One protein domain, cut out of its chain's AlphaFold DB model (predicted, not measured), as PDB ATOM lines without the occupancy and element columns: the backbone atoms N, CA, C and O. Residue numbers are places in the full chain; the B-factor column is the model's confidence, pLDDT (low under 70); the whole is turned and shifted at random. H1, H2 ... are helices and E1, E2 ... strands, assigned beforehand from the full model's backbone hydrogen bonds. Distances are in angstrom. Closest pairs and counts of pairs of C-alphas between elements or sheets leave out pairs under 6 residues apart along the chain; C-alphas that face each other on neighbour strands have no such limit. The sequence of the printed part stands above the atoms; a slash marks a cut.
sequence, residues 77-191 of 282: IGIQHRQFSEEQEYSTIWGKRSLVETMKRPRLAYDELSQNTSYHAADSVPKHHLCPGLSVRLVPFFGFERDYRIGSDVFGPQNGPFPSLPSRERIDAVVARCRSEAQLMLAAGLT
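What this domain is: This is residues 77 to 191 of the 282 residues of an uncharacterized protein of Stenotrophomonas rhizophila (UniProt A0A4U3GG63). One twisted sheet of five antiparallel strands forms a long slab, and the long helix H3 packs slantwise over one of its faces, above E4 and E3. The short helix H1 sits at one end of the slab, between E2 and E3 along the chain, while little H2 and two long loops, residues 116 to 129 and 156 to 167, lie toward the other end. The printed part has 115 residues with five named strands and three named helices, in the order E1 E2 H1 E3 E4 E5 H2 H3; the sheet's order is E1 E2 E5 E4 E3, and the class is mixed, helices and strands. The whole is loose, with a radius of gyration of the C-alphas of 16.6 A, and elongated, spanning 53 by 31 by 18 A.

Where its parts are: E1, residues 77 to 85, begins at C-alpha 77 (-19.280, 2.439, -27.037) and is 26.2 A long. E2, residues 88 to 96, is 25.8 A long. H1 is residues 99 to 104. E3, residues 108 to 115, measures 23.0 A. E4, residues 130 to 139, measures 27.3 A and begins at C-alpha 130 (-48.748, -5.929, -34.334). E5, residues 142 to 149, measures 23.2 A. H2 is residues 152 to 155. H3, residues 168 to 187, is 28.3 A long and ends at C-alpha 187 (-47.195, -11.286, -22.458).

How they stand to each other: E1 and E3 are the edge strands of the sheet. E1 and E2 form a hairpin, with N 79 and O 94 2.8 A apart. E2 and E5 are antiparallel neighbours, with N 93 and O 145 at 2.8 A. E3, E4 and E5 form a meander, each strand the antiparallel neighbour of the one before; N 146 and O 135 are 2.8 A apart, and N 110 and O 136 3.0 A. H3 is on the sheet at a height of 6.9 A, over E4 and E3, and runs slantwise to the strands, at 34 degrees to E3 on the local plane. Its closest C-alphas to E4 are those of Cys 178 and Cys 131, 4.5 A apart. H2 only grazes the sheet, with residues 152 to 154. H2 and H3 are close but not clearly touching, the C-alphas of Val 154 and Ile 171 being 7.8 A apart. H1 is only just not on the sheet, with 4 pairs of C-alphas within 10 A, and is apart from H3. In H1 and H3 every O i to N i+4 pair is within hydrogen-bond range; H2 is too short for such a pair.

The domain as a whole: The two C-alphas farthest apart, those of Met 103 and Pro 161, are 54.2 A from each other. The printed part has no cut. The links E3 to E4 and H2 to H3 are long, with 14 and 12 residues; the others are tight. The mean pLDDT of the printed part is 73.4, and residues 84 to 89, 115 to 129 and 149 to 166 are under 70.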
ATOM      1  N   ILE A  77     -19.818   3.153 -25.877       84.06
ATOM      2  CA  ILE A  77     -19.280   2.439 -27.037       84.06
ATOM      3  C   ILE A  77     -20.375   1.493 -27.499       84.06
ATOM      4  O   ILE A  77     -20.778   0.623 -26.737       84.06
ATOM      5  N   GLY A  78     -20.847   1.659 -28.731       83.75
ATOM      6  CA  GLY A  78     -21.839   0.782 -29.353       83.75
ATOM      7  C   GLY A  78     -21.265   0.033 -30.550       83.75
ATOM      8  O   GLY A  78     -20.612   0.643 -31.400       83.75
ATOM      9  N   ILE A  79     -21.551  -1.265 -30.623       80.94
ATOM     10  CA  ILE A  79     -21.286  -2.126 -31.775       80.94
ATOM     11  C   ILE A  79     -22.632  -2.562 -32.331       80.94
ATOM     12  O   ILE A  79     -23.371  -3.288 -31.671       80.94
ATOM     13  N   GLN A  80     -22.946  -2.113 -33.539       82.38
ATOM     14  CA  GLN A  80     -24.120  -2.546 -34.277       82.38
ATOM     15  C   GLN A  80     -23.763  -3.777 -35.112       82.38
ATOM     16  O   GLN A  80     -22.809  -3.748 -35.883       82.38
ATOM     17  N   HIS A  81     -24.561  -4.827 -35.008       79.19
ATOM     18  CA  HIS A  81     -24.607  -5.917 -35.969       79.19
ATOM     19  C   HIS A  81     -25.946  -5.876 -36.681       79.19
ATOM     20  O   HIS A  81     -27.001  -5.850 -36.042       79.19
ATOM     21  N   ARG A  82     -25.889  -5.836 -38.006       74.81
ATOM     22  CA  ARG A  82     -27.053  -5.906 -38.878       74.81
ATOM     23  C   ARG A  82     -27.083  -7.270 -39.517       74.81
ATOM     24  O   ARG A  82     -26.121  -7.665 -40.167       74.81
ATOM     25  N   GLN A  83     -28.202  -7.950 -39.358       72.38
ATOM     26  CA  GLN A  83     -28.466  -9.169 -40.085       72.38
ATOM     27  C   GLN A  83     -29.638  -8.940 -41.017       72.38
ATOM     28  O   GLN A  83     -30.686  -8.430 -40.617       72.38
ATOM     29  N   PHE A  84     -29.414  -9.335 -42.260       68.00
ATOM     30  CA  PHE A  84     -30.387  -9.274 -43.330       68.00
ATOM     31  C   PHE A  84     -30.850 -10.694 -43.622       68.00
ATOM     32  O   PHE A  84     -30.047 -11.625 -43.701       68.00
ATOM     33  N   SER A  85     -32.156 -10.848 -43.741       64.25
ATOM     34  CA  SER A  85     -32.818 -12.044 -44.242       64.25
ATOM     35  C   SER A  85     -33.927 -11.603 -45.184       64.25
ATOM     36  O   SER A  85     -34.394 -10.466 -45.079       64.25
ATOM     37  N   GLU A  86     -34.383 -12.505 -46.052       59.28
ATOM     38  CA  GLU A  86     -35.485 -12.220 -46.979       59.28
ATOM     39  C   GLU A  86     -36.770 -11.773 -46.266       59.28
ATOM     40  O   GLU A  86     -37.608 -11.153 -46.899       59.28
ATOM     41  N   GLU A  87     -36.919 -12.055 -44.966       59.94
ATOM     42  CA  GLU A  87     -38.111 -11.754 -44.165       59.94
ATOM     43  C   GLU A  87     -37.908 -10.611 -43.154       59.94
ATOM     44  O   GLU A  87     -38.875 -10.056 -42.630       59.94
ATOM     45  N   GLN A  88     -36.662 -10.255 -42.821       66.00
ATOM     46  CA  GLN A  88     -36.365  -9.347 -41.710       66.00
ATOM     47  C   GLN A  88     -34.980  -8.707 -41.820       66.00
ATOM     48  O   GLN A  88     -33.985  -9.390 -42.072       66.00
ATOM     49  N   GLU A  89     -34.909  -7.419 -41.490       65.75
ATOM     50  CA  GLU A  89     -33.675  -6.756 -41.079       65.75
ATOM     51  C   GLU A  89     -33.722  -6.581 -39.559       65.75
ATOM     52  O   GLU A  89     -34.575  -5.880 -39.017       65.75
ATOM     53  N   TYR A  90     -32.795  -7.207 -38.838       72.38
ATOM     54  CA  TYR A  90     -32.606  -6.870 -37.432       72.38
ATOM     55  C   TYR A  90     -31.261  -6.210 -37.230       72.38
ATOM     56  O   TYR A  90     -30.224  -6.680 -37.699       72.38
ATOM     57  N   SER A  91     -31.285  -5.116 -36.476       76.31
ATOM     58  CA  SER A  91     -30.072  -4.473 -36.014       76.31
ATOM     59  C   SER A  91     -29.990  -4.613 -34.506       76.31
ATOM     60  O   SER A  91     -30.899  -4.215 -33.785       76.31
ATOM     61  N   THR A  92     -28.917  -5.234 -34.026       84.12
ATOM     62  CA  THR A  92     -28.631  -5.322 -32.594       84.12
ATOM     63  C   THR A  92     -27.426  -4.457 -32.296       84.12
ATOM     64  O   THR A  92     -26.376  -4.617 -32.907       84.12
ATOM     65  N   ILE A  93     -27.583  -3.524 -31.371       85.00
ATOM     66  CA  ILE A  93     -26.516  -2.682 -30.860       85.00
ATOM     67  C   ILE A  93     -26.161  -3.211 -29.479       85.00
ATOM     68  O   ILE A  93     -26.955  -3.075 -28.553       85.00
ATOM     69  N   TRP A  94     -24.973  -3.790 -29.328       85.69
ATOM     70  CA  TRP A  94     -24.410  -4.089 -28.012       85.69
ATOM     71  C   TRP A  94     -23.547  -2.925 -27.568       85.69
ATOM     72  O   TRP A  94     -22.693  -2.446 -28.317       85.69
ATOM     73  N   GLY A  95     -23.796  -2.453 -26.353       84.75
ATOM     74  CA  GLY A  95     -23.222  -1.211 -25.877       84.75
ATOM     75  C   GLY A  95     -22.583  -1.336 -24.510       84.75
ATOM     76  O   GLY A  95     -23.213  -1.804 -23.561       84.75
ATOM     77  N   LYS A  96     -21.359  -0.820 -24.392       89.69
ATOM     78  CA  LYS A  96     -20.829  -0.342 -23.120       89.69
ATOM     79  C   LYS A  96     -21.372   1.061 -22.881       89.69
ATOM     80  O   LYS A  96     -21.275   1.920 -23.752       89.69
ATOM     81  N   ARG A  97     -21.902   1.311 -21.690       87.69
ATOM     82  CA  ARG A  97     -22.528   2.577 -21.289       87.69
ATOM     83  C   ARG A  97     -21.566   3.407 -20.454       87.69
ATOM     84  O   ARG A  97     -20.791   2.859 -19.668       87.69
ATOM     85  N   SER A  98     -21.625   4.727 -20.583       88.25
ATOM     86  CA  SER A  98     -20.855   5.610 -19.700       88.25
ATOM     87  C   SER A  98     -21.325   5.508 -18.239       88.25
ATOM     88  O   SER A  98     -22.461   5.113 -17.946       88.25
ATOM     89  N   LEU A  99     -20.458   5.910 -17.302       87.44
ATOM     90  CA  LEU A  99     -20.825   6.027 -15.888       87.44
ATOM     91  C   LEU A  99     -22.022   6.974 -15.702       87.44
ATOM     92  O   LEU A  99     -22.946   6.668 -14.956       87.44
ATOM     93  N   VAL A 100     -22.045   8.092 -16.434       88.25
ATOM     94  CA  VAL A 100     -23.126   9.087 -16.366       88.25
ATOM     95  C   VAL A 100     -24.457   8.500 -16.834       88.25
ATOM     96  O   VAL A 100     -25.471   8.671 -16.159       88.25
ATOM     97  N   GLU A 101     -24.477   7.782 -17.959       84.69
ATOM     98  CA  GLU A 101     -25.690   7.094 -18.419       84.69
ATOM     99  C   GLU A 101     -26.155   6.028 -17.430       84.69
ATOM    100  O   GLU A 101     -27.356   5.893 -17.186       84.69
ATOM    101  N   THR A 102     -25.207   5.294 -16.847       87.81
ATOM    102  CA  THR A 102     -25.484   4.264 -15.844       87.81
ATOM    103  C   THR A 102     -26.102   4.872 -14.586       87.81
ATOM    104  O   THR A 102     -27.094   4.351 -14.094       87.81
ATOM    105  N   MET A 103     -25.599   6.010 -14.101       88.94
ATOM    106  CA  MET A 103     -26.187   6.705 -12.949       88.94
ATOM    107  C   MET A 103     -27.574   7.283 -13.261       88.94
ATOM    108  O   MET A 103     -28.470   7.198 -12.427       88.94
ATOM    109  N   LYS A 104     -27.780   7.837 -14.464       87.81
ATOM    110  CA  LYS A 104     -29.084   8.389 -14.875       87.81
ATOM    111  C   LYS A 104     -30.160   7.313 -15.025       87.81
ATOM    112  O   LYS A 104     -31.319   7.562 -14.708       87.81
ATOM    113  N   ARG A 105     -29.799   6.147 -15.569       85.44
ATOM    114  CA  ARG A 105     -30.707   5.012 -15.801       85.44
ATOM    115  C   ARG A 105     -29.965   3.698 -15.523       85.44
ATOM    116  O   ARG A 105     -29.418   3.111 -16.460       85.44
ATOM    117  N   PRO A 106     -29.914   3.214 -14.271       87.38
ATOM    118  CA  PRO A 106     -29.102   2.046 -13.915       87.38
ATOM    119  C   PRO A 106     -29.611   0.756 -14.555       87.38
ATOM    120  O   PRO A 106     -28.811  -0.082 -14.970       87.38
ATOM    121  N   ARG A 107     -30.932   0.620 -14.687       91.81
ATOM    122  CA  ARG A 107     -31.587  -0.491 -15.378       91.81
ATOM    123  C   ARG A 107     -32.735   0.027 -16.232       91.81
ATOM    124  O   ARG A 107     -33.392   0.995 -15.857       91.81
ATOM    125  N   LEU A 108     -32.961  -0.625 -17.366       89.50
ATOM    126  CA  LEU A 108     -34.124  -0.399 -18.217       89.50
ATOM    127  C   LEU A 108     -34.456  -1.695 -18.951       89.50
ATOM    128  O   LEU A 108     -33.592  -2.262 -19.613       89.50
ATOM    129  N   ALA A 109     -35.702  -2.134 -18.852       92.06
ATOM    130  CA  ALA A 109     -36.258  -3.174 -19.701       92.06
ATOM    131  C   ALA A 109     -37.501  -2.587 -20.363       92.06
ATOM    132  O   ALA A 109     -38.428  -2.164 -19.673       92.06
ATOM    133  N   TYR A 110     -37.458  -2.482 -21.683       91.75
ATOM    134  CA  TYR A 110     -38.489  -1.825 -22.471       91.75
ATOM    135  C   TYR A 110     -38.631  -2.533 -23.808       91.75
ATOM    136  O   TYR A 110     -37.625  -2.866 -24.437       91.75
ATOM    137  N   ASP A 111     -39.874  -2.742 -24.211       91.81
ATOM    138  CA  ASP A 111     -40.249  -3.329 -25.483       91.81
ATOM    139  C   ASP A 111     -41.233  -2.391 -26.188       91.81
ATOM    140  O   ASP A 111     -42.127  -1.824 -25.561       91.81
ATOM    141  N   GLU A 112     -41.065  -2.219 -27.493       88.19
ATOM    142  CA  GLU A 112     -41.920  -1.391 -28.334       88.19
ATOM    143  C   GLU A 112     -42.568  -2.247 -29.413       88.19
ATOM    144  O   GLU A 112     -41.889  -3.028 -30.086       88.19
ATOM    145  N   LEU A 113     -43.865  -2.038 -29.623       85.44
ATOM    146  CA  LEU A 113     -44.588  -2.577 -30.765       85.44
ATOM    147  C   LEU A 113     -44.668  -1.528 -31.876       85.44
ATOM    148  O   LEU A 113     -44.751  -0.320 -31.636       85.44
ATOM    149  N   SER A 114     -44.617  -1.977 -33.122       76.75
ATOM    150  CA  SER A 114     -44.693  -1.132 -34.307       76.75
ATOM    151  C   SER A 114     -45.830  -1.547 -35.225       76.75
ATOM    152  O   SER A 114     -46.216  -2.715 -35.296       76.75
ATOM    153  N   GLN A 115     -46.377  -0.546 -35.920       67.62
ATOM    154  CA  GLN A 115     -47.130  -0.791 -37.140       67.62
ATOM    155  C   GLN A 115     -46.123  -0.976 -38.255       67.62
ATOM    156  O   GLN A 115     -45.161  -0.211 -38.369       67.62
ATOM    157  N   ASN A 116     -46.357  -1.984 -39.079       56.09
ATOM    158  CA  ASN A 116     -45.580  -2.144 -40.281       56.09
ATOM    159  C   ASN A 116     -45.988  -1.057 -41.285       56.09
ATOM    160  O   ASN A 116     -47.125  -1.021 -41.749       56.09
ATOM    161  N   THR A 117     -45.065  -0.159 -41.606       45.88
ATOM    162  CA  THR A 117     -45.202   0.765 -42.731       45.88
ATOM    163  C   THR A 117     -43.989   0.556 -43.617       45.88
ATOM    164  O   THR A 117     -42.986   1.260 -43.465       45.88
ATOM    165  N   SER A 118     -44.026  -0.424 -44.524       41.16
ATOM    166  CA  SER A 118     -43.077  -0.341 -45.628       41.16
ATOM    167  C   SER A 118     -43.405   0.926 -46.410       41.16
ATOM    168  O   SER A 118     -44.565   1.242 -46.686       41.16
ATOM    169  N   TYR A 119     -42.365   1.696 -46.697       37.03
ATOM    170  CA  TYR A 119     -42.442   2.843 -47.583       37.03
ATOM    171  C   TYR A 119     -42.940   2.330 -48.942       37.03
ATOM    172  O   TYR A 119     -42.251   1.545 -49.581       37.03
ATOM    173  N   HIS A 120     -44.122   2.793 -49.353       36.62
ATOM    174  CA  HIS A 120     -44.785   2.572 -50.645       36.62
ATOM    175  C   HIS A 120     -45.771   1.386 -50.745       36.62
ATOM    176  O   HIS A 120     -45.420   0.220 -50.629       36.62
ATOM    177  N   ALA A 121     -47.009   1.762 -51.088       36.16
ATOM    178  CA  ALA A 121     -48.122   0.967 -51.615       36.16
ATOM    179  C   ALA A 121     -48.928   0.060 -50.662       36.16
ATOM    180  O   ALA A 121     -48.415  -0.676 -49.823       36.16
ATOM    181  N   ALA A 122     -50.246   0.127 -50.873       36.44
ATOM    182  CA  ALA A 122     -51.341  -0.513 -50.148       36.44
ATOM    183  C   ALA A 122     -51.417  -2.052 -50.278       36.44
ATOM    184  O   ALA A 122     -52.324  -2.653 -49.712       36.44
ATOM    185  N   ASP A 123     -50.457  -2.681 -50.964       39.25
ATOM    186  CA  ASP A 123     -50.409  -4.134 -51.208       39.25
ATOM    187  C   ASP A 123     -49.385  -4.868 -50.312       39.25
ATOM    188  O   ASP A 123     -49.161  -6.071 -50.443       39.25
ATOM    189  N   SER A 124     -48.753  -4.141 -49.389       44.06
ATOM    190  CA  SER A 124     -47.820  -4.646 -48.379       44.06
ATOM    191  C   SER A 124     -48.560  -4.905 -47.057       44.06
ATOM    192  O   SER A 124     -49.511  -4.195 -46.744       44.06
ATOM    193  N   VAL A 125     -48.169  -5.965 -46.327       44.66
ATOM    194  CA  VAL A 125     -48.733  -6.483 -45.052       44.66
ATOM    195  C   VAL A 125     -49.758  -5.561 -44.365       44.66
ATOM    196  O   VAL A 125     -49.398  -4.436 -44.014       44.66
ATOM    197  N   PRO A 126     -50.988  -6.040 -44.068       48.66
ATOM    198  CA  PRO A 126     -52.041  -5.201 -43.509       48.66
ATOM    199  C   PRO A 126     -51.544  -4.369 -42.322       48.66
ATOM    200  O   PRO A 126     -51.035  -4.916 -41.339       48.66
ATOM    201  N   LYS A 127     -51.761  -3.046 -42.388       52.34
ATOM    202  CA  LYS A 127     -51.365  -2.042 -41.374       52.34
ATOM    203  C   LYS A 127     -51.959  -2.286 -39.973       52.34
ATOM    204  O   LYS A 127     -51.704  -1.539 -39.033       52.34
ATOM    205  N   HIS A 128     -52.750  -3.343 -39.818       56.25
ATOM    206  CA  HIS A 128     -53.415  -3.748 -38.588       56.25
ATOM    207  C   HIS A 128     -52.636  -4.797 -37.783       56.25
ATOM    208  O   HIS A 128     -53.102  -5.203 -36.720       56.25
ATOM    209  N   HIS A 129     -51.485  -5.281 -38.265       63.69
ATOM    210  CA  HIS A 129     -50.720  -6.304 -37.550       63.69
ATOM    211  C   HIS A 129     -49.683  -5.708 -36.605       63.69
ATOM    212  O   HIS A 129     -48.879  -4.856 -36.974       63.69
ATOM    213  N   LEU A 130     -49.733  -6.194 -35.366       72.12
ATOM    214  CA  LEU A 130     -48.748  -5.929 -34.334       72.12
ATOM    215  C   LEU A 130     -47.438  -6.608 -34.725       72.12
ATOM    216  O   LEU A 130     -47.415  -7.831 -34.875       72.12
ATOM    217  N   CYS A 131     -46.368  -5.832 -34.855       78.75
ATOM    218  CA  CYS A 131     -45.017  -6.347 -35.031       78.75
ATOM    219  C   CYS A 131     -44.115  -5.852 -33.889       78.75
ATOM    220  O   CYS A 131     -44.358  -4.783 -33.321       78.75
ATOM    221  N   PRO A 132     -43.051  -6.594 -33.550       82.62
ATOM    222  CA  PRO A 132     -41.944  -6.059 -32.765       82.62
ATOM    223  C   PRO A 132     -41.339  -4.830 -33.448       82.62
ATOM    224  O   PRO A 132     -41.084  -4.854 -34.650       82.62
ATOM    225  N   GLY A 133     -41.093  -3.768 -32.685       81.19
ATOM    226  CA  GLY A 133     -40.372  -2.582 -33.149       81.19
ATOM    227  C   GLY A 133     -38.995  -2.469 -32.506       81.19
ATOM    228  O   GLY A 133     -37.976  -2.460 -33.188       81.19
ATOM    229  N   LEU A 134     -38.949  -2.424 -31.176       86.25
ATOM    230  CA  LEU A 134     -37.714  -2.216 -30.423       86.25
ATOM    231  C   LEU A 134     -37.690  -3.107 -29.186       86.25
ATOM    232  O   LEU A 134     -38.706  -3.274 -28.521       86.25
ATOM    233  N   SER A 135     -36.521  -3.625 -28.831       90.00
ATOM    234  CA  SER A 135     -36.288  -4.234 -27.524       90.00
ATOM    235  C   SER A 135     -35.014  -3.679 -26.909       90.00
ATOM    236  O   SER A 135     -33.937  -3.750 -27.500       90.00
ATOM    237  N   VAL A 136     -35.132  -3.113 -25.713       90.88
ATOM    238  CA  VAL A 136     -34.032  -2.493 -24.975       90.88
ATOM    239  C   VAL A 136     -33.853  -3.213 -23.649       90.88
ATOM    240  O   VAL A 136     -34.797  -3.347 -22.862       90.88
ATOM    241  N   ARG A 137     -32.623  -3.652 -23.376       93.81
ATOM    242  CA  ARG A 137     -32.217  -4.225 -22.088       93.81
ATOM    243  C   ARG A 137     -30.928  -3.566 -21.636       93.81
ATOM    244  O   ARG A 137     -29.863  -3.800 -22.200       93.81
ATOM    245  N   LEU A 138     -31.027  -2.739 -20.604       90.44
ATOM    246  CA  LEU A 138     -29.899  -2.048 -19.996       90.44
ATOM    247  C   LEU A 138     -29.692  -2.548 -18.572       90.44
ATOM    248  O   LEU A 138     -30.622  -2.597 -17.763       90.44
ATOM    249  N   VAL A 139     -28.438  -2.839 -18.261       92.94
ATOM    250  CA  VAL A 139     -27.922  -3.091 -16.916       92.94
ATOM    251  C   VAL A 139     -26.799  -2.081 -16.635       92.94
ATOM    252  O   VAL A 139     -26.472  -1.260 -17.505       92.94
ATOM    253  N   PRO A 140     -26.211  -2.052 -15.428       91.44
ATOM    254  CA  PRO A 140     -25.093  -1.157 -15.171       91.44
ATOM    255  C   PRO A 140     -23.949  -1.392 -16.160       91.44
ATOM    256  O   PRO A 140     -23.516  -2.526 -16.345       91.44
ATOM    257  N   PHE A 141     -23.494  -0.315 -16.806       88.44
ATOM    258  CA  PHE A 141     -22.409  -0.280 -17.794       88.44
ATOM    259  C   PHE A 141     -22.581  -1.092 -19.083       88.44
ATOM    260  O   PHE A 141     -21.783  -0.908 -20.000       88.44
ATOM    261  N   PHE A 142     -23.614  -1.922 -19.206       91.88
ATOM    262  CA  PHE A 142     -23.845  -2.754 -20.384       91.88
ATOM    263  C   PHE A 142     -25.303  -2.717 -20.819       91.88
ATOM    264  O   PHE A 142     -26.212  -2.461 -20.031       91.88
ATOM    265  N   GLY A 143     -25.544  -3.014 -22.084       90.44
ATOM    266  CA  GLY A 143     -26.890  -3.244 -22.564       90.44
ATOM    267  C   GLY A 143     -26.924  -3.628 -24.025       90.44
ATOM    268  O   GLY A 143     -25.901  -3.611 -24.715       90.44
ATOM    269  N   PHE A 144     -28.123  -3.956 -24.481       90.69
ATOM    270  CA  PHE A 144     -28.402  -4.098 -25.892       90.69
ATOM    271  C   PHE A 144     -29.696  -3.388 -26.280       90.69
ATOM    272  O   PHE A 144     -30.642  -3.289 -25.492       90.69
ATOM    273  N   GLU A 145     -29.709  -2.908 -27.513       89.38
ATOM    274  CA  GLU A 145     -30.871  -2.363 -28.205       89.38
ATOM    275  C   GLU A 145     -31.041  -3.160 -29.496       89.38
ATOM    276  O   GLU A 145     -30.105  -3.270 -30.286       89.38
ATOM    277  N   ARG A 146     -32.209  -3.764 -29.687       86.25
ATOM    278  CA  ARG A 146     -32.550  -4.521 -30.887       86.25
ATOM    279  C   ARG A 146     -33.689  -3.818 -31.606       86.25
ATOM    280  O   ARG A 146     -34.801  -3.784 -31.092       86.25
ATOM    281  N   ASP A 147     -33.377  -3.257 -32.765       82.31
ATOM    282  CA  ASP A 147     -34.328  -2.643 -33.690       82.31
ATOM    283  C   ASP A 147     -34.771  -3.713 -34.695       82.31
ATOM    284  O   ASP A 147     -33.939  -4.379 -35.330       82.31
ATOM    285  N   TYR A 148     -36.082  -3.902 -34.767       77.31
ATOM    286  CA  TYR A 148     -36.754  -4.850 -35.633       77.31
ATOM    287  C   TYR A 148     -37.360  -4.076 -36.797       77.31
ATOM    288  O   TYR A 148     -38.304  -3.303 -36.633       77.31
ATOM    289  N   ARG A 149     -36.832  -4.320 -37.994       69.94
ATOM    290  CA  ARG A 149     -37.373  -3.774 -39.234       69.94
ATOM    291  C   ARG A 149     -37.771  -4.926 -40.129       69.94
ATOM    292  O   ARG A 149     -37.078  -5.941 -40.216       69.94
ATOM    293  N   ILE A 150     -38.903  -4.794 -40.799       62.72
ATOM    294  CA  ILE A 150     -39.210  -5.762 -41.844       62.72
ATOM    295  C   ILE A 150     -38.287  -5.454 -43.019       62.72
ATOM    296  O   ILE A 150     -38.075  -4.285 -43.349       62.72
ATOM    297  N   GLY A 151     -37.651  -6.496 -43.557       54.38
ATOM    298  CA  GLY A 151     -36.621  -6.337 -44.575       54.38
ATOM    299  C   GLY A 151     -37.169  -5.580 -45.782       54.38
ATOM    300  O   GLY A 151     -38.295  -5.826 -46.213       54.38
ATOM    301  N   SER A 152     -36.364  -4.676 -46.343       47.16
ATOM    302  CA  SER A 152     -36.686  -3.990 -47.599       47.16
ATOM    303  C   SER A 152     -37.009  -4.975 -48.723       47.16
ATOM    304  O   SER A 152     -37.863  -4.681 -49.546       47.16
ATOM    305  N   ASP A 153     -36.393  -6.158 -48.709       45.56
ATOM    306  CA  ASP A 153     -36.559  -7.205 -49.725       45.56
ATOM    307  C   ASP A 153     -37.912  -7.929 -49.632       45.56
ATOM    308  O   ASP A 153     -38.319  -8.601 -50.579       45.56
ATOM    309  N   VAL A 154     -38.642  -7.753 -48.522       49.91
ATOM    310  CA  VAL A 154     -40.045  -8.177 -48.410       49.91
ATOM    311  C   VAL A 154     -40.950  -7.243 -49.223       49.91
ATOM    312  O   VAL A 154     -42.001  -7.680 -49.676       49.91
ATOM    313  N   PHE A 155     -40.572  -5.971 -49.432       51.31
ATOM    314  CA  PHE A 155     -41.492  -4.929 -49.926       51.31
ATOM    315  C   PHE A 155     -40.930  -3.960 -50.992       51.31
ATOM    316  O   PHE A 155     -41.619  -3.010 -51.357       51.31
ATOM    317  N   GLY A 156     -39.715  -4.158 -51.518       43.97
ATOM    318  CA  GLY A 156     -39.068  -3.252 -52.482       43.97
ATOM    319  C   GLY A 156     -38.010  -3.942 -53.360       43.97
ATOM    320  O   GLY A 156     -37.519  -5.006 -53.000       43.97
ATOM    321  N   PRO A 157     -37.691  -3.391 -54.547       42.50
ATOM    322  CA  PRO A 157     -37.347  -4.172 -55.732       42.50
ATOM    323  C   PRO A 157     -35.968  -4.829 -55.643       42.50
ATOM    324  O   PRO A 157     -34.950  -4.152 -55.505       42.50
ATOM    325  N   GLN A 158     -35.925  -6.146 -55.853       47.09
ATOM    326  CA  GLN A 158     -34.695  -6.807 -56.277       47.09
ATOM    327  C   GLN A 158     -34.346  -6.268 -57.666       47.09
ATOM    328  O   GLN A 158     -35.097  -6.488 -58.609       47.09
ATOM    329  N   ASN A 159     -33.262  -5.495 -57.759       43.56
ATOM    330  CA  ASN A 159     -32.665  -4.940 -58.979       43.56
ATOM    331  C   ASN A 159     -33.093  -5.664 -60.281       43.56
ATOM    332  O   ASN A 159     -32.506  -6.679 -60.652       43.56
ATOM    333  N   GLY A 160     -34.106  -5.139 -60.981       41.94
ATOM    334  CA  GLY A 160     -34.653  -5.734 -62.202       41.94
ATOM    335  C   GLY A 160     -35.746  -4.866 -62.849       41.94
ATOM    336  O   GLY A 160     -36.374  -4.066 -62.158       41.94
ATOM    337  N   PRO A 161     -35.981  -4.984 -64.172       40.78
ATOM    338  CA  PRO A 161     -36.878  -4.100 -64.930       40.78
ATOM    339  C   PRO A 161     -38.373  -4.268 -64.606       40.78
ATOM    340  O   PRO A 161     -39.185  -3.475 -65.076       40.78
ATOM    341  N   PHE A 162     -38.745  -5.256 -63.787       49.09
ATOM    342  CA  PHE A 162     -40.105  -5.444 -63.289       49.09
ATOM    343  C   PHE A 162     -40.053  -5.797 -61.795       49.09
ATOM    344  O   PHE A 162     -39.536  -6.863 -61.456       49.09
ATOM    345  N   PRO A 163     -40.558  -4.942 -60.886       53.47
ATOM    346  CA  PRO A 163     -40.663  -5.291 -59.475       53.47
ATOM    347  C   PRO A 163     -41.708  -6.403 -59.309       53.47
ATOM    348  O   PRO A 163     -42.903  -6.165 -59.472       53.47
ATOM    349  N   SER A 164     -41.281  -7.632 -59.008       55.16
ATOM    350  CA  SER A 164     -42.217  -8.689 -58.616       55.16
ATOM    351  C   SER A 164     -42.675  -8.446 -57.180       55.16
ATOM    352  O   SER A 164     -41.846  -8.384 -56.271       55.16
ATOM    353  N   LEU A 165     -43.986  -8.329 -56.978       59.50
ATOM    354  CA  LEU A 165     -44.586  -8.329 -55.645       59.50
ATOM    355  C   LEU A 165     -44.177  -9.607 -54.880       59.50
ATOM    356  O   LEU A 165     -44.063 -10.671 -55.501       59.50
ATOM    357  N   PRO A 166     -43.970  -9.538 -53.552       63.53
ATOM    358  CA  PRO A 166     -43.716 -10.725 -52.733       63.53
ATOM    359  C   PRO A 166     -44.868 -11.737 -52.865       63.53
ATOM    360  O   PRO A 166     -46.034 -11.361 -53.003       63.53
ATOM    361  N   SER A 167     -44.565 -13.040 -52.814       70.75
ATOM    362  CA  SER A 167     -45.608 -14.074 -52.841       70.75
ATOM    363  C   SER A 167     -46.499 -13.994 -51.594       70.75
ATOM    364  O   SER A 167     -46.034 -13.649 -50.507       70.75
ATOM    365  N   ARG A 168     -47.785 -14.361 -51.721       73.38
ATOM    366  CA  ARG A 168     -48.731 -14.384 -50.584       73.38
ATOM    367  C   ARG A 168     -48.232 -15.233 -49.415       73.38
ATOM    368  O   ARG A 168     -48.335 -14.809 -48.276       73.38
ATOM    369  N   GLU A 169     -47.616 -16.375 -49.706       75.00
ATOM    370  CA  GLU A 169     -47.033 -17.263 -48.694       75.00
ATOM    371  C   GLU A 169     -45.963 -16.561 -47.839       75.00
ATOM    372  O   GLU A 169     -45.959 -16.707 -46.618       75.00
ATOM    373  N   ARG A 170     -45.104 -15.729 -48.450       72.50
ATOM    374  CA  ARG A 170     -44.104 -14.930 -47.718       72.50
ATOM    375  C   ARG A 170     -44.758 -13.850 -46.863       72.50
ATOM    376  O   ARG A 170     -44.348 -13.638 -45.725       72.50
ATOM    377  N   ILE A 171     -45.781 -13.180 -47.395       72.81
ATOM    378  CA  ILE A 171     -46.555 -12.179 -46.648       72.81
ATOM    379  C   ILE A 171     -47.190 -12.834 -45.413       72.81
ATOM    380  O   ILE A 171     -47.038 -12.323 -44.304       72.81
ATOM    381  N   ASP A 172     -47.845 -13.983 -45.582       76.19
ATOM    382  CA  ASP A 172     -48.523 -14.699 -44.500       76.19
ATOM    383  C   ASP A 172     -47.540 -15.204 -43.436       76.19
ATOM    384  O   ASP A 172     -47.816 -15.078 -42.240       76.19
ATOM    385  N   ALA A 173     -46.368 -15.703 -43.844       76.81
ATOM    386  CA  ALA A 173     -45.305 -16.110 -42.926       76.81
ATOM    387  C   ALA A 173     -44.812 -14.934 -42.062       76.81
ATOM    388  O   ALA A 173     -44.751 -15.043 -40.831       76.81
ATOM    389  N   VAL A 174     -44.546 -13.779 -42.683       75.31
ATOM    390  CA  VAL A 174     -44.142 -12.551 -41.978       75.31
ATOM    391  C   VAL A 174     -45.242 -12.085 -41.017       75.31
ATOM    392  O   VAL A 174     -44.955 -11.753 -39.865       75.31
ATOM    393  N   VAL A 175     -46.509 -12.107 -41.443       77.44
ATOM    394  CA  VAL A 175     -47.655 -11.724 -40.602       77.44
ATOM    395  C   VAL A 175     -47.820 -12.653 -39.404       77.44
ATOM    396  O   VAL A 175     -47.986 -12.177 -38.277       77.44
ATOM    397  N   ALA A 176     -47.781 -13.966 -39.627       80.06
ATOM    398  CA  ALA A 176     -47.915 -14.961 -38.568       80.06
ATOM    399  C   ALA A 176     -46.808 -14.793 -37.523       80.06
ATOM    400  O   ALA A 176     -47.077 -14.764 -36.316       80.06
ATOM    401  N   ARG A 177     -45.573 -14.585 -37.990       79.19
ATOM    402  CA  ARG A 177     -44.425 -14.337 -37.128       79.19
ATOM    403  C   ARG A 177     -44.573 -13.044 -36.332       79.19
ATOM    404  O   ARG A 177     -44.491 -13.106 -35.107       79.19
ATOM    405  N   CYS A 178     -44.860 -11.916 -36.990       80.81
ATOM    406  CA  CYS A 178     -45.103 -10.631 -36.325       80.81
ATOM    407  C   CYS A 178     -46.125 -10.767 -35.197       80.81
ATOM    408  O   CYS A 178     -45.850 -10.374 -34.065       80.81
ATOM    409  N   ARG A 179     -47.272 -11.400 -35.486       81.69
ATOM    410  CA  ARG A 179     -48.320 -11.635 -34.489       81.69
ATOM    411  C   ARG A 179     -47.793 -12.456 -33.317       81.69
ATOM    412  O   ARG A 179     -48.003 -12.059 -32.177       81.69
ATOM    413  N   SER A 180     -47.102 -13.566 -33.573       86.81
ATOM    414  CA  SER A 180     -46.574 -14.416 -32.498       86.81
ATOM    415  C   SER A 180     -45.542 -13.691 -31.621       86.81
ATOM    416  O   SER A 180     -45.666 -13.704 -30.398       86.81
ATOM    417  N   GLU A 181     -44.577 -12.985 -32.219       86.06
ATOM    418  CA  GLU A 181     -43.540 -12.250 -31.487       86.06
ATOM    419  C   GLU A 181     -44.129 -11.056 -30.717       86.06
ATOM    420  O   GLU A 181     -43.766 -10.820 -29.564       86.06
ATOM    421  N   ALA A 182     -45.096 -10.341 -31.301       84.50
ATOM    422  CA  ALA A 182     -45.786  -9.254 -30.617       84.50
ATOM    423  C   ALA A 182     -46.607  -9.745 -29.418       84.50
ATOM    424  O   ALA A 182     -46.599  -9.103 -28.368       84.50
ATOM    425  N   GLN A 183     -47.281 -10.895 -29.536       88.12
ATOM    426  CA  GLN A 183     -47.989 -11.499 -28.403       88.12
ATOM    427  C   GLN A 183     -47.029 -11.908 -27.284       88.12
ATOM    428  O   GLN A 183     -47.343 -11.704 -26.113       88.12
ATOM    429  N   LEU A 184     -45.832 -12.400 -27.619       89.75
ATOM    430  CA  LEU A 184     -44.794 -12.678 -26.623       89.75
ATOM    431  C   LEU A 184     -44.319 -11.401 -25.910       89.75
ATOM    432  O   LEU A 184     -44.163 -11.413 -24.692       89.75
ATOM    433  N   MET A 185     -44.135 -10.289 -26.631       90.75
ATOM    434  CA  MET A 185     -43.761  -8.997 -26.026       90.75
ATOM    435  C   MET A 185     -44.874  -8.423 -25.138       90.75
ATOM    436  O   MET A 185     -44.594  -7.900 -24.056       90.75
ATOM    437  N   LEU A 186     -46.137  -8.553 -25.559       89.62
ATOM    438  CA  LEU A 186     -47.296  -8.190 -24.739       89.62
ATOM    439  C   LEU A 186     -47.358  -9.038 -23.463       89.62
ATOM    440  O   LEU A 186     -47.502  -8.489 -22.373       89.62
ATOM    441  N   ALA A 187     -47.193 -10.357 -23.587       90.81
ATOM    442  CA  ALA A 187     -47.195 -11.286 -22.458       90.81
ATOM    443  C   ALA A 187     -46.014 -11.057 -21.502       90.81
ATOM    444  O   ALA A 187     -46.165 -11.214 -20.292       90.81
ATOM    445  N   ALA A 188     -44.855 -10.633 -22.017       91.38
ATOM    446  CA  ALA A 188     -43.704 -10.252 -21.199       91.38
ATOM    447  C   ALA A 188     -43.968  -9.002 -20.342       91.38
ATOM    448  O   ALA A 188     -43.234  -8.744 -19.388       91.38
ATOM    449  N   GLY A 189     -44.999  -8.213 -20.668       92.25
ATOM    450  CA  GLY A 189     -45.430  -7.095 -19.838       92.25
ATOM    451  C   GLY A 189     -44.469  -5.908 -19.844       92.25
ATOM    452  O   GLY A 189     -44.498  -5.117 -18.903       92.25
ATOM    453  N   LEU A 190     -43.610  -5.775 -20.864       93.38
ATOM    454  CA  LEU A 190     -42.592  -4.716 -20.980       93.38
ATOM    455  C   LEU A 190     -42.964  -3.592 -21.957       93.38
ATOM    456  O   LEU A 190     -42.229  -2.606 -22.058       93.38
ATOM    457  N   THR A 191     -44.108  -3.710 -22.630       92.31
ATOM    458  CA  THR A 191     -44.619  -2.715 -23.582       92.31
ATOM    459  C   THR A 191     -45.536  -1.693 -22.914       92.31
ATOM    460  O   THR A 191     -46.052  -1.919 -21.812       92.31
TER     461      THR A 191